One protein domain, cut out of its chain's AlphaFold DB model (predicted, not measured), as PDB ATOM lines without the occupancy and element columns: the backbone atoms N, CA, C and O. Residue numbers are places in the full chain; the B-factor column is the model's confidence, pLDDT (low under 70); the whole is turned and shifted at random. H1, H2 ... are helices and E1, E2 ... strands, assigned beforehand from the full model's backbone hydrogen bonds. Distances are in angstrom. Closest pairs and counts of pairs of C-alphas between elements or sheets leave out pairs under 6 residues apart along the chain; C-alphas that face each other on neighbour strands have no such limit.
ATOM      1  N   ARG A  80      23.151  37.868  59.495       90.50
ATOM      2  CA  ARG A  80      23.398  36.482  59.900       90.50
ATOM      3  C   ARG A  80      24.752  36.355  60.580       90.50
ATOM      4  O   ARG A  80      25.719  36.997  60.173       90.50
ATOM      5  N   GLY A  81      24.831  35.521  61.612       90.69
ATOM      6  CA  GLY A  81      26.102  35.218  62.263       90.69
ATOM      7  C   GLY A  81      27.010  34.397  61.351       90.69
ATOM      8  O   GLY A  81      26.539  33.501  60.646       90.69
ATOM      9  N   ILE A  82      28.310  34.682  61.387       91.62
ATOM     10  CA  ILE A  82      29.332  33.820  60.793       91.62
ATOM     11  C   ILE A  82      30.418  33.492  61.812       91.62
ATOM     12  O   ILE A  82      30.736  34.303  62.687       91.62
ATOM     13  N   PHE A  83      31.011  32.310  61.689       89.50
ATOM     14  CA  PHE A  83      32.106  31.900  62.560       89.50
ATOM     15  C   PHE A  83      33.097  30.984  61.860       89.50
ATOM     16  O   PHE A  83      32.782  30.328  60.864       89.50
ATOM     17  N   ARG A  84      34.298  30.921  62.434       89.06
ATOM     18  CA  ARG A  84      35.390  30.048  62.006       89.06
ATOM     19  C   ARG A  84      35.563  28.896  62.993       89.06
ATOM     20  O   ARG A  84      35.712  29.126  64.192       89.06
ATOM     21  N   THR A  85      35.571  27.665  62.495       88.50
ATOM     22  CA  THR A  85      35.974  26.472  63.254       88.50
ATOM     23  C   THR A  85      37.287  25.927  62.721       88.50
ATOM     24  O   THR A  85      37.676  26.208  61.592       88.50
ATOM     25  N   LEU A  86      37.970  25.129  63.540       89.25
ATOM     26  CA  LEU A  86      39.091  24.305  63.108       89.25
ATOM     27  C   LEU A  86      38.634  22.853  63.054       89.25
ATOM     28  O   LEU A  86      38.321  22.272  64.098       89.25
ATOM     29  N   GLU A  87      38.627  22.259  61.866       90.62
ATOM     30  CA  GLU A  87      38.304  20.843  61.710       90.62
ATOM     31  C   GLU A  87      39.560  20.016  61.432       90.62
ATOM     32  O   GLU A  87      40.466  20.455  60.714       90.62
ATOM     33  N   PRO A  88      39.649  18.810  62.011       93.88
ATOM     34  CA  PRO A  88      40.734  17.901  61.716       93.88
ATOM     35  C   PRO A  88      40.599  17.353  60.300       93.88
ATOM     36  O   PRO A  88      39.585  16.761  59.944       93.88
ATOM     37  N   VAL A  89      41.663  17.501  59.521       95.88
ATOM     38  CA  VAL A  89      41.769  16.935  58.180       95.88
ATOM     39  C   VAL A  89      42.936  15.967  58.141       95.88
ATOM     40  O   VAL A  89      44.059  16.288  58.554       95.88
ATOM     41  N   TRP A  90      42.666  14.774  57.619       97.25
ATOM     42  CA  TRP A  90      43.665  13.729  57.452       97.25
ATOM     43  C   TRP A  90      44.090  13.613  55.993       97.25
ATOM     44  O   TRP A  90      43.269  13.567  55.075       97.25
ATOM     45  N   SER A  91      45.399  13.549  55.785       96.94
ATOM     46  CA  SER A  91      45.990  13.318  54.468       96.94
ATOM     47  C   SER A  91      47.123  12.318  54.559       96.94
ATOM     48  O   SER A  91      47.773  12.183  55.597       96.94
ATOM     49  N   TYR A  92      47.345  11.623  53.456       96.25
ATOM     50  CA  TYR A  92      48.387  10.623  53.328       96.25
ATOM     51  C   TYR A  92      49.263  10.930  52.117       96.25
ATOM     52  O   TYR A  92      48.842  11.639  51.201       96.25
ATOM     53  N   LEU A  93      50.491  10.431  52.146       95.31
ATOM     54  CA  LEU A  93      51.444  10.543  51.052       95.31
ATOM     55  C   LEU A  93      51.535   9.172  50.369       95.31
ATOM     56  O   LEU A  93      52.076   8.247  50.977       95.31
ATOM     57  N   PRO A  94      50.959   8.995  49.166       90.00
ATOM     58  CA  PRO A  94      51.067   7.738  48.434       90.00
ATOM     59  C   PRO A  94      52.525   7.420  48.091       90.00
ATOM     60  O   PRO A  94      53.316   8.325  47.817       90.00
ATOM     61  N   ASP A  95      52.868   6.133  48.035       86.81
ATOM     62  CA  ASP A  95      54.204   5.707  47.625       86.81
ATOM     63  C   ASP A  95      54.559   6.296  46.253       86.81
ATOM     64  O   ASP A  95      53.798   6.181  45.289       86.81
ATOM     65  N   ARG A  96      55.760   6.884  46.161       85.06
ATOM     66  CA  ARG A  96      56.325   7.494  44.941       85.06
ATOM     67  C   ARG A  96      55.641   8.786  44.476       85.06
ATOM     68  O   ARG A  96      55.883   9.208  43.347       85.06
ATOM     69  N   GLN A  97      54.808   9.408  45.308       89.12
ATOM     70  CA  GLN A  97      54.255  10.735  45.036       89.12
ATOM     71  C   GLN A  97      54.795  11.758  46.036       89.12
ATOM     72  O   GLN A  97      54.861  11.484  47.228       89.12
ATOM     73  N   ASP A  98      55.101  12.962  45.550       92.81
ATOM     74  CA  ASP A  98      55.522  14.099  46.385       92.81
ATOM     75  C   ASP A  98      54.333  14.965  46.842       92.81
ATOM     76  O   ASP A  98      54.503  16.030  47.440       92.81
ATOM     77  N   GLN A  99      53.102  14.524  46.560       94.75
ATOM     78  CA  GLN A  99      51.888  15.270  46.859       94.75
ATOM     79  C   GLN A  99      51.023  14.554  47.894       94.75
ATOM     80  O   GLN A  99      50.579  13.421  47.715       94.75
ATOM     81  N   TRP A 100      50.713  15.277  48.965       95.25
ATOM     82  CA  TRP A 100      49.759  14.836  49.970       95.25
ATOM     83  C   TRP A 100      48.346  14.789  49.395       95.25
ATOM     84  O   TRP A 100      47.838  15.790  48.887       95.25
ATOM     85  N   SER A 101      47.697  13.641  49.547       94.31
ATOM     86  CA  SER A 101      46.320  13.406  49.125       94.31
ATOM     87  C   SER A 101      45.382  13.403  50.328       94.31
ATOM     88  O   SER A 101      45.690  12.822  51.372       94.31
ATOM     89  N   LEU A 102      44.227  14.056  50.195       95.12
ATOM     90  CA  LEU A 102      43.176  14.024  51.212       95.12
ATOM     91  C   LEU A 102      42.532  12.635  51.267       95.12
ATOM     92  O   LEU A 102      42.332  11.990  50.236       95.12
ATOM     93  N   LEU A 103      42.208  12.174  52.473       95.31
ATOM     94  CA  LEU A 103      41.444  10.942  52.654       95.31
ATOM     95  C   LEU A 103      39.949  11.182  52.417       95.31
ATOM     96  O   LEU A 103      39.444  12.285  52.623       95.31
ATOM     97  N   ALA A 104      39.231  10.130  52.022       94.81
ATOM     98  CA  ALA A 104      37.774  10.171  51.915       94.81
ATOM     99  C   ALA A 104      37.122  10.519  53.274       94.81
ATOM    100  O   ALA A 104      37.673  10.125  54.308       94.81
ATOM    101  N   PRO A 105      35.963  11.207  53.299       93.69
ATOM    102  CA  PRO A 105      35.319  11.667  54.537       93.69
ATOM    103  C   PRO A 105      35.118  10.568  55.589       93.69
ATOM    104  O   PRO A 105      35.433  10.768  56.764       93.69
ATOM    105  N   ASP A 106      34.691   9.375  55.168       95.50
ATOM    106  CA  ASP A 106      34.512   8.228  56.066       95.50
ATOM    107  C   ASP A 106      35.819   7.809  56.756       95.50
ATOM    108  O   ASP A 106      35.851   7.622  57.974       95.50
ATOM    109  N   ASN A 107      36.917   7.752  55.998       95.94
ATOM    110  CA  ASN A 107      38.242   7.412  56.516       95.94
ATOM    111  C   ASN A 107      38.789   8.506  57.443       95.94
ATOM    112  O   ASN A 107      39.435   8.198  58.445       95.94
ATOM    113  N   GLN A 108      38.512   9.782  57.149       96.19
ATOM    114  CA  GLN A 108      38.869  10.887  58.045       96.19
ATOM    115  C   GLN A 108      38.147  10.760  59.391       96.19
ATOM    116  O   GLN A 108      38.782  10.877  60.442       96.19
ATOM    117  N   ARG A 109      36.841  10.462  59.369       96.06
ATOM    118  CA  ARG A 109      36.030  10.256  60.578       96.06
ATOM    119  C   ARG A 109      36.528   9.065  61.396       96.06
ATOM    120  O   ARG A 109      36.610   9.154  62.622       96.06
ATOM    121  N   GLU A 110      36.877   7.960  60.743       96.69
ATOM    122  CA  GLU A 110      37.403   6.773  61.420       96.69
ATOM    123  C   GLU A 110      38.770   7.031  62.076       96.69
ATOM    124  O   GLU A 110      38.960   6.705  63.255       96.69
ATOM    125  N   LEU A 111      39.694   7.677  61.358       96.56
ATOM    126  CA  LEU A 111      40.993   8.079  61.903       96.56
ATOM    127  C   LEU A 111      40.854   9.035  63.081       96.56
ATOM    128  O   LEU A 111      41.498   8.828  64.108       96.56
ATOM    129  N   GLU A 112      39.997  10.047  62.965       96.75
ATOM    130  CA  GLU A 112      39.791  11.024  64.030       96.75
ATOM    131  C   GLU A 112      39.196  10.370  65.285       96.75
ATOM    132  O   GLU A 112      39.642  10.636  66.402       96.75
ATOM    133  N   ASN A 113      38.253   9.438  65.121       96.06
ATOM    134  CA  ASN A 113      37.716   8.653  66.233       96.06
ATOM    135  C   ASN A 113      38.789   7.775  66.892       96.06
ATOM    136  O   ASN A 113      38.853   7.694  68.121       96.06
ATOM    137  N   ALA A 114      39.638   7.113  66.100       96.12
ATOM    138  CA  ALA A 114      40.724   6.283  66.614       96.12
ATOM    139  C   ALA A 114      41.789   7.112  67.350       96.12
ATOM    140  O   ALA A 114      42.222   6.719  68.438       96.12
ATOM    141  N   TYR A 115      42.143   8.271  66.793       94.81
ATOM    142  CA  TYR A 115      43.071   9.231  67.379       94.81
ATOM    143  C   TYR A 115      42.548   9.768  68.718       94.81
ATOM    144  O   TYR A 115      43.233   9.664  69.734       94.81
ATOM    145  N   ASN A 116      41.294  10.229  68.767       93.88
ATOM    146  CA  ASN A 116      40.666  10.725  69.999       93.88
ATOM    147  C   ASN A 116      40.465   9.629  71.060       93.88
ATOM    148  O   ASN A 116      40.433   9.909  72.260       93.88
ATOM    149  N   ALA A 117      40.361   8.367  70.639       95.31
ATOM    150  CA  ALA A 117      40.333   7.212  71.531       95.31
ATOM    151  C   ALA A 117      41.731   6.761  72.005       95.31
ATOM    152  O   ALA A 117      41.815   5.772  72.734       95.31
ATOM    153  N   ASN A 118      42.808   7.458  71.618       93.69
ATOM    154  CA  ASN A 118      44.203   7.092  71.889       93.69
ATOM    155  C   ASN A 118      44.548   5.655  71.455       93.69
ATOM    156  O   ASN A 118      45.297   4.949  72.135       93.69
ATOM    157  N   LYS A 119      43.979   5.185  70.338       94.75
ATOM    158  CA  LYS A 119      44.352   3.882  69.775       94.75
ATOM    159  C   LYS A 119      45.750   3.974  69.168       94.75
ATOM    160  O   LYS A 119      46.088   4.969  68.544       94.75
ATOM    161  N   ALA A 120      46.542   2.911  69.299       94.75
ATOM    162  CA  ALA A 120      47.856   2.831  68.655       94.75
ATOM    163  C   ALA A 120      47.760   2.515  67.153       94.75
ATOM    164  O   ALA A 120      48.652   2.871  66.389       94.75
ATOM    165  N   LYS A 121      46.688   1.830  66.730       96.12
ATOM    166  CA  LYS A 121      46.457   1.433  65.338       96.12
ATOM    167  C   LYS A 121      44.993   1.608  64.927       96.12
ATOM    168  O   LYS A 121      44.099   1.478  65.768       96.12
ATOM    169  N   CYS A 122      44.755   1.855  63.644       96.00
ATOM    170  CA  CYS A 122      43.441   1.882  62.999       96.00
ATOM    171  C   CYS A 122      43.536   1.199  61.628       96.00
ATOM    172  O   CYS A 122      44.558   1.322  60.967       96.00
ATOM    173  N   THR A 123      42.518   0.449  61.214       96.00
ATOM    174  CA  THR A 123      42.478  -0.187  59.887       96.00
ATOM    175  C   THR A 123      41.469   0.559  59.033       96.00
ATOM    176  O   THR A 123      40.359   0.772  59.491       96.00
ATOM    177  N   LEU A 124      41.853   0.950  57.823       95.12
ATOM    178  CA  LEU A 124      41.034   1.719  56.895       95.12
ATOM    179  C   LEU A 124      40.840   0.945  55.596       95.12
ATOM    180  O   LEU A 124      41.752   0.252  55.133       95.12
ATOM    181  N   SER A 125      39.683   1.138  54.969       92.88
ATOM    182  CA  SER A 125      39.440   0.706  53.595       92.88
ATOM    183  C   SER A 125      39.697   1.880  52.651       92.88
ATOM    184  O   SER A 125      38.953   2.865  52.632       92.88
ATOM    185  N   LEU A 126      40.788   1.821  51.891       90.62
ATOM    186  CA  LEU A 126      41.126   2.835  50.899       90.62
ATOM    187  C   LEU A 126      40.620   2.391  49.527       90.62
ATOM    188  O   LEU A 126      41.082   1.401  48.962       90.62
ATOM    189  N   SER A 127      39.695   3.163  48.963       85.38
ATOM    190  CA  SER A 127      39.310   3.014  47.561       85.38
ATOM    191  C   SER A 127      40.357   3.711  46.693       85.38
ATOM    192  O   SER A 127      40.350   4.936  46.559       85.38
ATOM    193  N   MET A 128      41.313   2.950  46.154       81.06
ATOM    194  CA  MET A 128      42.244   3.464  45.151       81.06
ATOM    195  C   MET A 128      41.700   3.169  43.755       81.06
ATOM    196  O   MET A 128      41.066   2.140  43.542       81.06
ATOM    197  N   LYS A 129      41.976   4.057  42.786       79.12
ATOM    198  CA  LYS A 129      41.425   3.993  41.412       79.12
ATOM    199  C   LYS A 129      41.569   2.623  40.730       79.12
ATOM    200  O   LYS A 129      40.776   2.311  39.853       79.12
ATOM    201  N   ASN A 130      42.563   1.830  41.135       75.12
ATOM    202  CA  ASN A 130      42.914   0.573  40.481       75.12
ATOM    203  C   ASN A 130      42.611  -0.679  41.325       75.12
ATOM    204  O   ASN A 130      42.602  -1.771  40.767       75.12
ATOM    205  N   ALA A 131      42.384  -0.549  42.638       77.19
ATOM    206  CA  ALA A 131      42.035  -1.664  43.521       77.19
ATOM    207  C   ALA A 131      41.624  -1.158  44.918       77.19
ATOM    208  O   ALA A 131      42.205  -0.183  45.406       77.19
ATOM    209  N   PRO A 132      40.688  -1.833  45.609       84.19
ATOM    210  CA  PRO A 132      40.511  -1.632  47.041       84.19
ATOM    211  C   PRO A 132      41.789  -2.065  47.772       84.19
ATOM    212  O   PRO A 132      42.299  -3.165  47.555       84.19
ATOM    213  N   ALA A 133      42.307  -1.196  48.634       86.69
ATOM    214  CA  ALA A 133      43.476  -1.466  49.458       86.69
ATOM    215  C   ALA A 133      43.103  -1.347  50.936       86.69
ATOM    216  O   ALA A 133      42.427  -0.403  51.348       86.69
ATOM    217  N   THR A 134      43.577  -2.287  51.749       90.19
ATOM    218  CA  THR A 134      43.473  -2.175  53.204       90.19
ATOM    219  C   THR A 134      44.700  -1.434  53.705       90.19
ATOM    220  O   THR A 134      45.828  -1.848  53.430       90.19
ATOM    221  N   ALA A 135      44.492  -0.353  54.451       91.56
ATOM    222  CA  ALA A 135      45.573   0.384  55.084       91.56
ATOM    223  C   ALA A 135      45.539   0.218  56.602       91.56
ATOM    224  O   ALA A 135      44.472   0.250  57.211       91.56
ATOM    225  N   ILE A 136      46.702   0.078  57.230       94.00
ATOM    226  CA  ILE A 136      46.843   0.116  58.686       94.00
ATOM    227  C   ILE A 136      47.520   1.429  59.047       94.00
ATOM    228  O   ILE A 136      48.682   1.647  58.729       94.00
ATOM    229  N   ALA A 137      46.786   2.303  59.722       91.88
ATOM    230  CA  ALA A 137      47.302   3.527  60.301       91.88
ATOM    231  C   ALA A 137      47.899   3.268  61.687       91.88
ATOM    232  O   ALA A 137      47.251   2.674  62.546       91.88
ATOM    233  N   HIS A 138      49.117   3.744  61.911       94.38
ATOM    234  CA  HIS A 138      49.874   3.675  63.151       94.38
ATOM    235  C   HIS A 138      49.992   5.079  63.743       94.38
ATOM    236  O   HIS A 138      50.535   5.990  63.111       94.38
ATOM    237  N   PHE A 139      49.499   5.255  64.968       92.25
ATOM    238  CA  PHE A 139      49.566   6.526  65.682       92.25
ATOM    239  C   PHE A 139      50.703   6.509  66.694       92.25
ATOM    240  O   PHE A 139      50.801   5.614  67.538       92.25
ATOM    241  N   THR A 140      51.529   7.546  66.661       85.56
ATOM    242  CA  THR A 140      52.490   7.812  67.725       85.56
ATOM    243  C   THR A 140      51.712   8.368  68.911       85.56
ATOM    244  O   THR A 140      51.128   9.446  68.817       85.56
ATOM    245  N   SER A 141      51.644   7.621  70.015       75.69
ATOM    246  CA  SER A 141      50.965   8.098  71.222       75.69
ATOM    247  C   SER A 141      51.598   9.421  71.675       75.69
ATOM    248  O   SER A 141      52.801   9.438  71.951       75.69
ATOM    249  N   PRO A 142      50.832  10.522  71.796       63.91
ATOM    250  CA  PRO A 142      51.379  11.805  72.239       63.91
ATOM    251  C   PRO A 142      51.809  11.798  73.720       63.91
ATOM    252  O   PRO A 142      52.342  12.793  74.206       63.91
ATOM    253  N   HIS A 197      47.619  -5.464  48.500       79.06
ATOM    254  CA  HIS A 197      48.691  -4.656  49.057       79.06
ATOM    255  C   HIS A 197      48.206  -4.057  50.378       79.06
ATOM    256  O   HIS A 197      47.308  -3.214  50.397       79.06
ATOM    257  N   LEU A 198      48.784  -4.526  51.483       88.81
ATOM    258  CA  LEU A 198      48.590  -3.927  52.796       88.81
ATOM    259  C   LEU A 198      49.430  -2.649  52.864       88.81
ATOM    260  O   LEU A 198      50.658  -2.718  52.813       88.81
ATOM    261  N   LEU A 199      48.774  -1.495  52.959       92.25
ATOM    262  CA  LEU A 199      49.457  -0.206  53.054       92.25
ATOM    263  C   LEU A 199      49.672   0.161  54.524       92.25
ATOM    264  O   LEU A 199      48.712   0.283  55.280       92.25
ATOM    265  N   GLU A 200      50.912   0.386  54.940       94.44
ATOM    266  CA  GLU A 200      51.187   0.905  56.279       94.44
ATOM    267  C   GLU A 200      51.277   2.434  56.264       94.44
ATOM    268  O   GLU A 200      52.100   3.024  55.565       94.44
ATOM    269  N   LEU A 201      50.427   3.083  57.057       95.31
ATOM    270  CA  LEU A 201      50.364   4.531  57.215       95.31
ATOM    271  C   LEU A 201      50.887   4.916  58.601       95.31
ATOM    272  O   LEU A 201      50.229   4.693  59.609       95.31
ATOM    273  N   HIS A 202      52.062   5.516  58.679       95.06
ATOM    274  CA  HIS A 202      52.713   5.947  59.910       95.06
ATOM    275  C   HIS A 202      52.548   7.453  60.115       95.06
ATOM    276  O   HIS A 202      52.887   8.271  59.249       95.06
ATOM    277  N   MET A 203      52.034   7.831  61.287       94.19
ATOM    278  CA  MET A 203      51.875   9.231  61.675       94.19
ATOM    279  C   MET A 203      53.216   9.980  61.594       94.19
ATOM    280  O   MET A 203      54.243   9.482  62.051       94.19
ATOM    281  N   HIS A 204      53.196  11.184  61.020       91.19
ATOM    282  CA  HIS A 204      54.361  12.037  60.736       91.19
ATOM    283  C   HIS A 204      55.330  11.530  59.656       91.19
ATOM    284  O   HIS A 204      56.301  12.225  59.369       91.19
ATOM    285  N   GLN A 205      55.073  10.373  59.035       94.00
ATOM    286  CA  GLN A 205      55.856   9.885  57.896       94.00
ATOM    287  C   GLN A 205      55.053  10.041  56.602       94.00
ATOM    288  O   GLN A 205      55.286  10.963  55.829       94.00
ATOM    289  N   ASN A 206      54.050   9.188  56.410       94.25
ATOM    290  CA  ASN A 206      53.161   9.176  55.246       94.25
ATOM    291  C   ASN A 206      51.686   9.367  55.637       94.25
ATOM    292  O   ASN A 206      50.807   9.272  54.786       94.25
ATOM    293  N   LEU A 207      51.410   9.684  56.904       96.62
ATOM    294  CA  LEU A 207      50.105  10.105  57.403       96.62
ATOM    295  C   LEU A 207      50.255  11.390  58.219       96.62
ATOM    296  O   LEU A 207      51.098  11.475  59.115       96.62
ATOM    297  N   ARG A 208      49.415  12.388  57.940       96.25
ATOM    298  CA  ARG A 208      49.391  13.646  58.689       96.25
ATOM    299  C   ARG A 208      47.970  14.056  59.053       96.25
ATOM    300  O   ARG A 208      47.032  13.886  58.272       96.25
ATOM    301  N   ARG A 209      47.861  14.669  60.227       95.62
ATOM    302  CA  ARG A 209      46.671  15.360  60.721       95.62
ATOM    303  C   ARG A 209      46.973  16.849  60.758       95.62
ATOM    304  O   ARG A 209      47.963  17.251  61.367       95.62
ATOM    305  N   ALA A 210      46.121  17.649  60.143       94.62
ATOM    306  CA  ALA A 210      46.160  19.102  60.242       94.62
ATOM    307  C   ALA A 210      44.834  19.609  60.812       94.62
ATOM    308  O   ALA A 210      43.814  18.934  60.701       94.62
ATOM    309  N   LEU A 211      44.855  20.785  61.434       91.88
ATOM    310  CA  LEU A 211      43.640  21.531  61.738       91.88
ATOM    311  C   LEU A 211      43.458  22.563  60.629       91.88
ATOM    312  O   LEU A 211      44.349  23.385  60.417       91.88
ATOM    313  N   VAL A 212      42.349  22.472  59.902       90.69
ATOM    314  CA  VAL A 212      42.041  23.344  58.767       90.69
ATOM    315  C   VAL A 212      40.876  24.251  59.154       90.69
ATOM    316  O   VAL A 212      39.901  23.762  59.731       90.69
ATOM    317  N   PRO A 213      40.968  25.561  58.878       89.25
ATOM    318  CA  PRO A 213      39.885  26.480  59.165       89.25
ATOM    319  C   PRO A 213      38.711  26.289  58.210       89.25
ATOM    320  O   PRO A 213      38.899  26.144  57.002       89.25
ATOM    321  N   TYR A 214      37.503  26.353  58.763       91.75
ATOM    322  CA  TYR A 214      36.257  26.384  58.011       91.75
ATOM    323  C   TYR A 214      35.339  27.488  58.509       91.75
ATOM    324  O   TYR A 214      35.153  27.681  59.709       91.75
ATOM    325  N   TRP A 215      34.740  28.187  57.559       92.75
ATOM    326  CA  TRP A 215      33.787  29.258  57.760       92.75
ATOM    327  C   TRP A 215      32.361  28.754  57.589       92.75
ATOM    328  O   TRP A 215      32.030  28.065  56.615       92.75
ATOM    329  N   TRP A 216      31.519  29.165  58.528       94.31
ATOM    330  CA  TRP A 216      30.109  28.819  58.605       94.31
ATOM    331  C   TRP A 216      29.262  30.080  58.664       94.31
ATOM    332  O   TRP A 216      29.707  31.100  59.197       94.31
ATOM    333  N   PHE A 217      28.035  29.988  58.167       93.81
ATOM    334  CA  PHE A 217      27.021  31.026  58.269       93.81
ATOM    335  C   PHE A 217      25.706  30.458  58.785       93.81
ATOM    336  O   PHE A 217      25.327  29.324  58.483       93.81
ATOM    337  N   GLU A 218      25.024  31.256  59.594       93.44
ATOM    338  CA  GLU A 218      23.691  30.933  60.076       93.44
ATOM    339  C   GLU A 218      22.712  30.883  58.894       93.44
ATOM    340  O   GLU A 218      22.745  31.737  58.005       93.44
ATOM    341  N   GLN A 219      21.847  29.877  58.860       92.50
ATOM    342  CA  GLN A 219      20.801  29.755  57.851       92.50
ATOM    343  C   GLN A 219      19.503  29.305  58.503       92.50
ATOM    344  O   GLN A 219      19.478  28.310  59.227       92.50
ATOM    345  N   ASP A 220      18.424  30.026  58.216       89.44
ATOM    346  CA  ASP A 220      17.087  29.601  58.605       89.44
ATOM    347  C   ASP A 220      16.687  28.360  57.799       89.44
ATOM    348  O   ASP A 220      16.918  28.274  56.591       89.44
ATOM    349  N   ASN A 221      16.122  27.376  58.490       89.81
ATOM    350  CA  ASN A 221      15.539  26.191  57.887       89.81
ATOM    351  C   ASN A 221      14.055  26.426  57.565       89.81
ATOM    352  O   ASN A 221      13.425  27.341  58.098       89.81
ATOM    353  N   ASP A 222      13.471  25.545  56.752       88.81
ATOM    354  CA  ASP A 222      12.066  25.654  56.318       88.81
ATOM    355  C   ASP A 222      11.052  25.578  57.475       88.81
ATOM    356  O   ASP A 222       9.881  25.906  57.316       88.81
ATOM    357  N   GLN A 223      11.495  25.142  58.656       92.75
ATOM    358  CA  GLN A 223      10.694  25.036  59.877       92.75
ATOM    359  C   GLN A 223      10.875  26.252  60.808       92.75
ATOM    360  O   GLN A 223      10.434  26.216  61.957       92.75
ATOM    361  N   GLY A 224      11.560  27.311  60.357       88.94
ATOM    362  CA  GLY A 224      11.834  28.524  61.139       88.94
ATOM    363  C   GLY A 224      12.903  28.367  62.230       88.94
ATOM    364  O   GLY A 224      13.075  29.248  63.073       88.94
ATOM    365  N   GLY A 225      13.615  27.241  62.255       92.31
ATOM    366  CA  GLY A 225      14.776  27.015  63.110       92.31
ATOM    367  C   GLY A 225      16.073  27.505  62.466       92.31
ATOM    368  O   GLY A 225      16.177  27.611  61.252       92.31
ATOM    369  N   LYS A 226      17.095  27.748  63.286       89.56
ATOM    370  CA  LYS A 226      18.412  28.209  62.829       89.56
ATOM    371  C   LYS A 226      19.388  27.043  62.737       89.56
ATOM    372  O   LYS A 226      19.606  26.332  63.718       89.56
ATOM    373  N   GLY A 227      19.951  26.847  61.554       90.94
ATOM    374  CA  GLY A 227      21.017  25.899  61.261       90.94
ATOM    375  C   GLY A 227      22.329  26.603  60.934       90.94
ATOM    376  O   GLY A 227      22.397  27.827  60.838       90.94
ATOM    377  N   MET A 228      23.375  25.803  60.758       92.31
ATOM    378  CA  MET A 228      24.681  26.275  60.316       92.31
ATOM    379  C   MET A 228      25.017  25.640  58.982       92.31
ATOM    380  O   MET A 228      24.985  24.415  58.853       92.31
ATOM    381  N   CYS A 229      25.379  26.475  58.019       93.06
ATOM    382  CA  CYS A 229      25.779  26.048  56.692       93.06
ATOM    383  C   CYS A 229      27.215  26.466  56.418       93.06
ATOM    384  O   CYS A 229      27.708  27.473  56.927       93.06
ATOM    385  N   ARG A 230      27.914  25.642  55.646       94.06
ATOM    386  CA  ARG A 230      29.308  25.873  55.281       94.06
ATOM    387  C   ARG A 230      29.356  26.699  53.997       94.06
ATOM    388  O   ARG A 230      28.615  26.403  53.065       94.06
ATOM    389  N   PHE A 231      30.241  27.693  53.938       94.31
ATOM    390  CA  PHE A 231      30.521  28.404  52.685       94.31
ATOM    391  C   PHE A 231      31.157  27.479  51.644       94.31
ATOM    392  O   PHE A 231      31.890  26.552  52.012       94.31
ATOM    393  N   ASP A 232      30.943  27.769  50.358       93.31
ATOM    394  CA  ASP A 232      31.628  27.056  49.279       93.31
ATOM    395  C   ASP A 232      33.162  27.187  49.359       93.31
ATOM    396  O   ASP A 232      33.705  28.106  49.979       93.31
ATOM    397  N   ASP A 233      33.890  26.265  48.723       90.31
ATOM    398  CA  ASP A 233      35.355  26.212  48.829       90.31
ATOM    399  C   ASP A 233      36.044  27.496  48.328       90.31
ATOM    400  O   ASP A 233      37.114  27.860  48.819       90.31
ATOM    401  N   LYS A 234      35.431  28.232  47.390       93.06
ATOM    402  CA  LYS A 234      35.977  29.511  46.907       93.06
ATOM    403  C   LYS A 234      35.885  30.574  47.998       93.06
ATOM    404  O   LYS A 234      36.846  31.312  48.229       93.06
ATOM    405  N   ASN A 235      34.753  30.647  48.684       92.94
ATOM    406  CA  ASN A 235      34.495  31.588  49.761       92.94
ATOM    407  C   ASN A 235      35.255  31.216  51.039       92.94
ATOM    408  O   ASN A 235      35.716  32.130  51.724       92.94
ATOM    409  N   GLN A 236      35.502  29.925  51.303       92.62
ATOM    410  CA  GLN A 236      36.415  29.479  52.367       92.62
ATOM    411  C   GLN A 236      37.795  30.139  52.226       92.62
ATOM    412  O   GLN A 236      38.285  30.782  53.156       92.62
ATOM    413  N   VAL A 237      38.395  30.042  51.033       89.88
ATOM    414  CA  VAL A 237      39.729  30.606  50.752       89.88
ATOM    415  C   VAL A 237      39.721  32.131  50.839       89.88
ATOM    416  O   VAL A 237      40.636  32.728  51.407       89.88
ATOM    417  N   ARG A 238      38.683  32.780  50.296       90.69
ATOM    418  CA  ARG A 238      38.570  34.246  50.316       90.69
ATOM    419  C   ARG A 238      38.447  34.795  51.737       90.69
ATOM    420  O   ARG A 238      39.086  35.798  52.037       90.69
ATOM    421  N   LEU A 239      37.649  34.156  52.593       89.56
ATOM    422  CA  LEU A 239      37.479  34.567  53.989       89.56
ATOM    423  C   LEU A 239      38.754  34.347  54.807       89.56
ATOM    424  O   LEU A 239      39.125  35.214  55.599       89.56
ATOM    425  N   GLU A 240      39.472  33.249  54.567       86.75
ATOM    426  CA  GLU A 240      40.756  32.999  55.225       86.75
ATOM    427  C   GLU A 240      41.793  34.079  54.875       86.75
ATOM    428  O   GLU A 240      42.421  34.642  55.773       86.75
ATOM    429  N   ALA A 241      41.895  34.453  53.593       84.06
ATOM    430  CA  ALA A 241      42.810  35.496  53.122       84.06
ATOM    431  C   ALA A 241      42.506  36.896  53.693       84.06
ATOM    432  O   ALA A 241      43.382  37.759  53.721       84.06
ATOM    433  N   LEU A 242      41.273  37.155  54.141       80.62
ATOM    434  CA  LEU A 242      40.908  38.449  54.723       80.62
ATOM    435  C   LEU A 242      41.261  38.612  56.193       80.62
ATOM    436  O   LEU A 242      41.396  39.751  56.654       80.62
ATOM    437  N   SER A 243      41.445  37.508  56.916       65.56
ATOM    438  CA  SER A 243      41.757  37.514  58.349       65.56
ATOM    439  C   SER A 243      43.081  38.228  58.711       65.56
ATOM    440  O   SER A 243      43.429  38.343  59.890       65.56
ATOM    441  N   GLU A 244      43.813  38.740  57.713       68.94
ATOM    442  CA  GLU A 244      45.115  39.404  57.824       68.94
ATOM    443  C   GLU A 244      45.092  40.939  57.670       68.94
ATOM    444  O   GLU A 244      46.153  41.555  57.639       68.94
ATOM    445  N   GLY A 245      43.924  41.594  57.615       67.31
ATOM    446  CA  GLY A 245      43.888  43.068  57.696       67.31
ATOM    447  C   GLY A 245      42.733  43.787  57.008       67.31
ATOM    448  O   GLY A 245      42.741  45.015  56.943       67.31
ATOM    449  N   ARG A 246      41.734  43.066  56.489       71.56
ATOM    450  CA  ARG A 246      40.494  43.672  55.985       71.56
ATOM    451  C   ARG A 246      39.319  43.142  56.790       71.56
ATOM    452  O   ARG A 246      39.153  41.937  56.925       71.56
ATOM    453  N   SER A 247      38.476  44.041  57.281       81.88
ATOM    454  CA  SER A 247      37.288  43.678  58.055       81.88
ATOM    455  C   SER A 247      36.057  43.439  57.188       81.88
ATOM    456  O   SER A 247      35.019  43.109  57.737       81.88
ATOM    457  N   THR A 248      36.112  43.639  55.865       87.50
ATOM    458  CA  THR A 248      34.910  43.609  55.017       87.50
ATOM    459  C   THR A 248      35.162  43.000  53.637       87.50
ATOM    460  O   THR A 248      36.165  43.311  52.991       87.50
ATOM    461  N   LEU A 249      34.229  42.162  53.168       90.25
ATOM    462  CA  LEU A 249      34.233  41.522  51.849       90.25
ATOM    463  C   LEU A 249      32.850  41.515  51.221       90.25
ATOM    464  O   LEU A 249      31.873  41.291  51.919       90.25
ATOM    465  N   THR A 250      32.778  41.601  49.898       92.06
ATOM    466  CA  THR A 250      31.574  41.221  49.152       92.06
ATOM    467  C   THR A 250      31.776  39.851  48.511       92.06
ATOM    468  O   THR A 250      32.749  39.628  47.781       92.06
ATOM    469  N   LEU A 251      30.866  38.928  48.806       92.81
ATOM    470  CA  LEU A 251      30.889  37.533  48.381       92.81
ATOM    471  C   LEU A 251      29.638  37.180  47.575       92.81
ATOM    472  O   LEU A 251      28.632  37.884  47.607       92.81
ATOM    473  N   THR A 252      29.729  36.070  46.855       91.56
ATOM    474  CA  THR A 252      28.634  35.420  46.127       91.56
ATOM    475  C   THR A 252      28.736  33.935  46.424       91.56
ATOM    476  O   THR A 252      29.837  33.393  46.343       91.56
ATOM    477  N   ASP A 253      27.630  33.280  46.744       90.62
ATOM    478  CA  ASP A 253      27.595  31.851  47.056       90.62
ATOM    479  C   ASP A 253      26.345  31.249  46.414       90.62
ATOM    480  O   ASP A 253      25.332  31.935  46.296       90.62
ATOM    481  N   ALA A 254      26.395  29.984  46.003       87.88
ATOM    482  CA  ALA A 254      25.252  29.316  45.381       87.88
ATOM    483  C   ALA A 254      24.031  29.211  46.315       87.88
ATOM    484  O   ALA A 254      22.922  28.983  45.833       87.88
ATOM    485  N   ALA A 255      24.229  29.354  47.630       86.50
ATOM    486  CA  ALA A 255      23.150  29.418  48.612       86.50
ATOM    487  C   ALA A 255      22.345  30.731  48.564       86.50
ATOM    488  O   ALA A 255      21.237  30.776  49.099       86.50
ATOM    489  N   PHE A 256      22.871  31.789  47.933       88.62
ATOM    490  CA  PHE A 256      22.243  33.107  47.900       88.62
ATOM    491  C   PHE A 256      22.088  33.618  46.461       88.62
ATOM    492  O   PHE A 256      23.043  33.594  45.687       88.62
ATOM    493  N   PRO A 257      20.914  34.151  46.086       87.19
ATOM    494  CA  PRO A 257      20.683  34.650  44.729       87.19
ATOM    495  C   PRO A 257      21.405  35.976  44.434       87.19
ATOM    496  O   PRO A 257      21.497  36.377  43.277       87.19
ATOM    497  N   ALA A 258      21.900  36.672  45.463       88.81
ATOM    498  CA  ALA A 258      22.515  37.987  45.350       88.81
ATOM    499  C   ALA A 258      23.845  38.065  46.119       88.81
ATOM    500  O   ALA A 258      24.042  37.329  47.093       88.81
ATOM    501  N   PRO A 259      24.754  38.978  45.726       91.38
ATOM    502  CA  PRO A 259      25.960  39.243  46.493       91.38
ATOM    503  C   PRO A 259      25.643  39.774  47.894       91.38
ATOM    504  O   PRO A 259      24.793  40.652  48.073       91.38
ATOM    505  N   PHE A 260      26.393  39.298  48.878       91.56
ATOM    506  CA  PHE A 260      26.263  39.686  50.279       91.56
ATOM    507  C   PHE A 260      27.578  40.239  50.816       91.56
ATOM    508  O   PHE A 260      28.657  39.972  50.277       91.56
ATOM    509  N   GLN A 261      27.493  41.038  51.874       92.31
ATOM    510  CA  GLN A 261      28.658  41.616  52.524       92.31
ATOM    511  C   GLN A 261      28.980  40.845  53.799       92.31
ATOM    512  O   GLN A 261      28.122  40.646  54.645       92.31
ATOM    513  N   VAL A 262      30.227  40.433  53.963       90.81
ATOM    514  CA  VAL A 262      30.736  39.855  55.202       90.81
ATOM    515  C   VAL A 262      31.583  40.892  55.913       90.81
ATOM    516  O   VAL A 262      32.490  41.458  55.306       90.81
ATOM    517  N   ILE A 263      31.303  41.118  57.192       89.56
ATOM    518  CA  ILE A 263      32.099  41.952  58.086       89.56
ATOM    519  C   ILE A 263      32.681  41.068  59.189       89.56
ATOM    520  O   ILE A 263      31.944  40.482  59.979       89.56
ATOM    521  N   LEU A 264      34.006  40.966  59.233       87.75
ATOM    522  CA  LEU A 264      34.744  40.218  60.245       87.75
ATOM    523  C   LEU A 264      35.124  41.139  61.398       87.75
ATOM    524  O   LEU A 264      35.710  42.207  61.189       87.75
ATOM    525  N   GLU A 265      34.822  40.714  62.621       82.69
ATOM    526  CA  GLU A 265      35.342  41.386  63.803       82.69
ATOM    527  C   GLU A 265      36.831  41.068  63.973       82.69
ATOM    528  O   GLU A 265      37.336  40.041  63.507       82.69
ATOM    529  N   HIS A 266      37.559  41.959  64.652       71.12
ATOM    530  CA  HIS A 266      38.963  41.714  64.962       71.12
ATOM    531  C   HIS A 266      39.076  40.515  65.902       71.12
ATOM    532  O   HIS A 266      38.840  40.602  67.106       71.12
ATOM    533  N   ALA A 267      39.456  39.383  65.323       63.41
ATOM    534  CA  ALA A 267      39.719  38.155  66.035       63.41
ATOM    535  C   ALA A 267      40.854  38.343  67.045       63.41
ATOM    536  O   ALA A 267      42.015  38.555  66.678       63.41
ATOM    537  N   ASN A 268      40.547  38.177  68.331       65.62
ATOM    538  CA  ASN A 268      41.591  37.924  69.307       65.62
ATOM    539  C   ASN A 268      42.054  36.468  69.151       65.62
ATOM    540  O   ASN A 268      41.468  35.560  69.737       65.62
ATOM    541  N   ARG A 269      43.136  36.261  68.388       60.91
ATOM    542  CA  ARG A 269      43.736  34.942  68.094       60.91
ATOM    543  C   ARG A 269      44.149  34.130  69.339       60.91
ATOM    544  O   ARG A 269      44.593  32.998  69.203       60.91
ATOM    545  N   SER A 270      44.051  34.695  70.548       60.12
ATOM    546  CA  SER A 270      44.294  33.970  71.804       60.12
ATOM    547  C   SER A 270      43.106  33.125  72.282       60.12
ATOM    548  O   SER A 270      43.286  32.268  73.149       60.12
ATOM    549  N   LEU A 271      41.902  33.349  71.743       59.94
ATOM    550  CA  LEU A 271      40.711  32.575  72.083       59.94
ATOM    551  C   LEU A 271      40.599  31.338  71.184       59.94
ATOM    552  O   LEU A 271      40.934  31.370  70.006       59.94
ATOM    553  N   LYS A 272      40.104  30.234  71.756       57.72
ATOM    554  CA  LYS A 272      39.878  28.960  71.045       57.72
ATOM    555  C   LYS A 272      38.818  29.078  69.933       57.72
ATOM    556  O   LYS A 272      38.753  28.226  69.055       57.72
ATOM    557  N   GLU A 273      37.990  30.117  69.998       57.19
ATOM    558  CA  GLU A 273      37.061  30.533  68.950       57.19
ATOM    559  C   GLU A 273      37.748  31.640  68.147       57.19
ATOM    560  O   GLU A 273      37.983  32.734  68.658       57.19
ATOM    561  N   GLU A 274      38.167  31.320  66.922       63.03
ATOM    562  CA  GLU A 274      39.213  32.105  66.262       63.03
ATOM    563  C   GLU A 274      38.700  33.332  65.506       63.03
ATOM    564  O   GLU A 274      39.496  34.225  65.258       63.03
ATOM    565  N   CYS A 275      37.418  33.420  65.132       63.00
ATOM    566  CA  CYS A 275      36.834  34.637  64.554       63.00
ATOM    567  C   CYS A 275      35.301  34.554  64.524       63.00
ATOM    568  O   CYS A 275      34.747  33.522  64.134       63.00
ATOM    569  N   CYS A 276      34.639  35.647  64.905       76.19
ATOM    570  CA  CYS A 276      33.202  35.859  64.744       76.19
ATOM    571  C   CYS A 276      32.981  37.086  63.854       76.19
ATOM    572  O   CYS A 276      33.789  38.018  63.844       76.19
ATOM    573  N   GLY A 277      31.902  37.083  63.087       84.56
ATOM    574  CA  GLY A 277      31.531  38.212  62.249       84.56
ATOM    575  C   GLY A 277      30.056  38.185  61.893       84.56
ATOM    576  O   GLY A 277      29.304  37.308  62.327       84.56
ATOM    577  N   PHE A 278      29.666  39.133  61.055       88.19
ATOM    578  CA  PHE A 278      28.306  39.256  60.557       88.19
ATOM    579  C   PHE A 278      28.293  39.245  59.037       88.19
ATOM    580  O   PHE A 278      29.111  39.884  58.377       88.19
ATOM    581  N   MET A 279      27.336  38.521  58.481       91.00
ATOM    582  CA  MET A 279      26.994  38.536  57.074       91.00
ATOM    583  C   MET A 279      25.725  39.360  56.891       91.00
ATOM    584  O   MET A 279      24.695  39.061  57.483       91.00
ATOM    585  N   TYR A 280      25.803  40.381  56.054       89.44
ATOM    586  CA  TYR A 280      24.708  41.253  55.680       89.44
ATOM    587  C   TYR A 280      24.244  40.853  54.292       89.44
ATOM    588  O   TYR A 280      24.956  41.035  53.296       89.44
ATOM    589  N   LEU A 281      23.046  40.288  54.233       86.62
ATOM    590  CA  LEU A 281      22.390  40.058  52.964       86.62
ATOM    591  C   LEU A 281      21.901  41.412  52.459       86.62
ATOM    592  O   LEU A 281      21.224  42.163  53.167       86.62
ATOM    593  N   ASN A 282      22.276  41.750  51.229       79.44
ATOM    594  CA  ASN A 282      21.615  42.845  50.552       79.44
ATOM    595  C   ASN A 282      20.218  42.335  50.209       79.44
ATOM    596  O   ASN A 282      20.125  41.385  49.425       79.44
TER     597      ASN A 282
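What this domain is: This is residues 80 to 142 and 197 to 282 of the 324 residues of the protein "WWE domain-containing protein" of Absidia glauca (UniProt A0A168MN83). Two lobes stand at the two ends of a pair of long antiparallel strands, E1 and E5, which run side by side through the middle. One lobe is the small sheet of E2, E3 and E4 with H1 over one face; in the other, E6 pairs beside E5, E9, E8 and E7 continue the sheet beyond E1, and H2 packs on E5 and E7. The printed part has 149 residues with 2 named helices and 9 named strands, along the chain E1 H1 E2 E3 E4 E5 E6 H2 E7 E8 E9. The larger sheet has the order E6 E5 E1 E9 E8 E7, all antiparallel, and the smaller E2 E3 E4 is mixed. The class is mixed, helices and strands, and the whole is loose, with a radius of gyration of the C-alphas of 19.0 A, and elongated, spanning 55 by 34 by 33 A.

How they stand to each other: In the larger sheet, strongly twisted, E1 (residues 80 to 92) and E5 (residues 207 to 220) are antiparallel at 157 degrees, with N 85 and O 214 2.8 A apart, within hydrogen-bond range. E5 bends by 51 degrees at residue 217. E6 (residues 226 to 230), an edge strand, forms a hairpin with E5; N 219 and O 227 are 2.9 A apart. On the other side of E1 is E9 (residues 276 to 281), with N 82 and O 277 3.0 A apart. E7 (residues 248 to 251), E8 (residues 260 to 264) and E9 form a meander, each strand the antiparallel neighbour of the one before; N 263 and O 278 are 2.8 A apart, N 249 and O 262 2.8 A. H2 (residues 233 to 242) is on one face of this sheet, making two layers, helix and sheet; its closest C-alphas to E5 are those of Gln 236 and Trp 215, 6.0 A. H1 (residues 105 to 116) is on this sheet too, the C-alphas of Gln 108 and Trp 90 of E1 being closest at 5.6 A. H1 also makes two layers with the smaller sheet, over E2 (residues 121 to 128) at a height over the sheet of 9.2 A, along the strands at 10 degrees on the local plane. E2 and E3 (residues 131 to 138) form a hairpin, with N 124 and O 135 2.8 A apart; E4 (residues 199 to 202) is parallel to E3, with N 136 and O 199 2.8 A apart. Every O i to N i+4 pair is within hydrogen-bond range in H1 and H2. H1 and H2 are apart.

Where its parts are: E1 begins at C-alpha 80 (23.398, 36.482, 59.900) and measures 36.6 A from first to last C-alpha; E5 measures 38.4 A, E3 21.8 A, E2 20.7 A and H1 16.4 A. H1 begins at C-alpha 105 (35.319, 11.667, 54.537), and E9 ends at C-alpha 281 (22.390, 40.058, 52.964).

The domain as a whole: The two C-alphas farthest apart, those of His 197 and Asn 282, are 54.7 A apart. Residues 143 to 196 are not printed, and C-alphas 142 and 197 across the cut are 28.6 A apart. The links E1 to H1 and E8 to E9 are long. The mean pLDDT of the printed part is 88.2; residue 142, residues 243 to 245 and residues 267 to 275 are under 70.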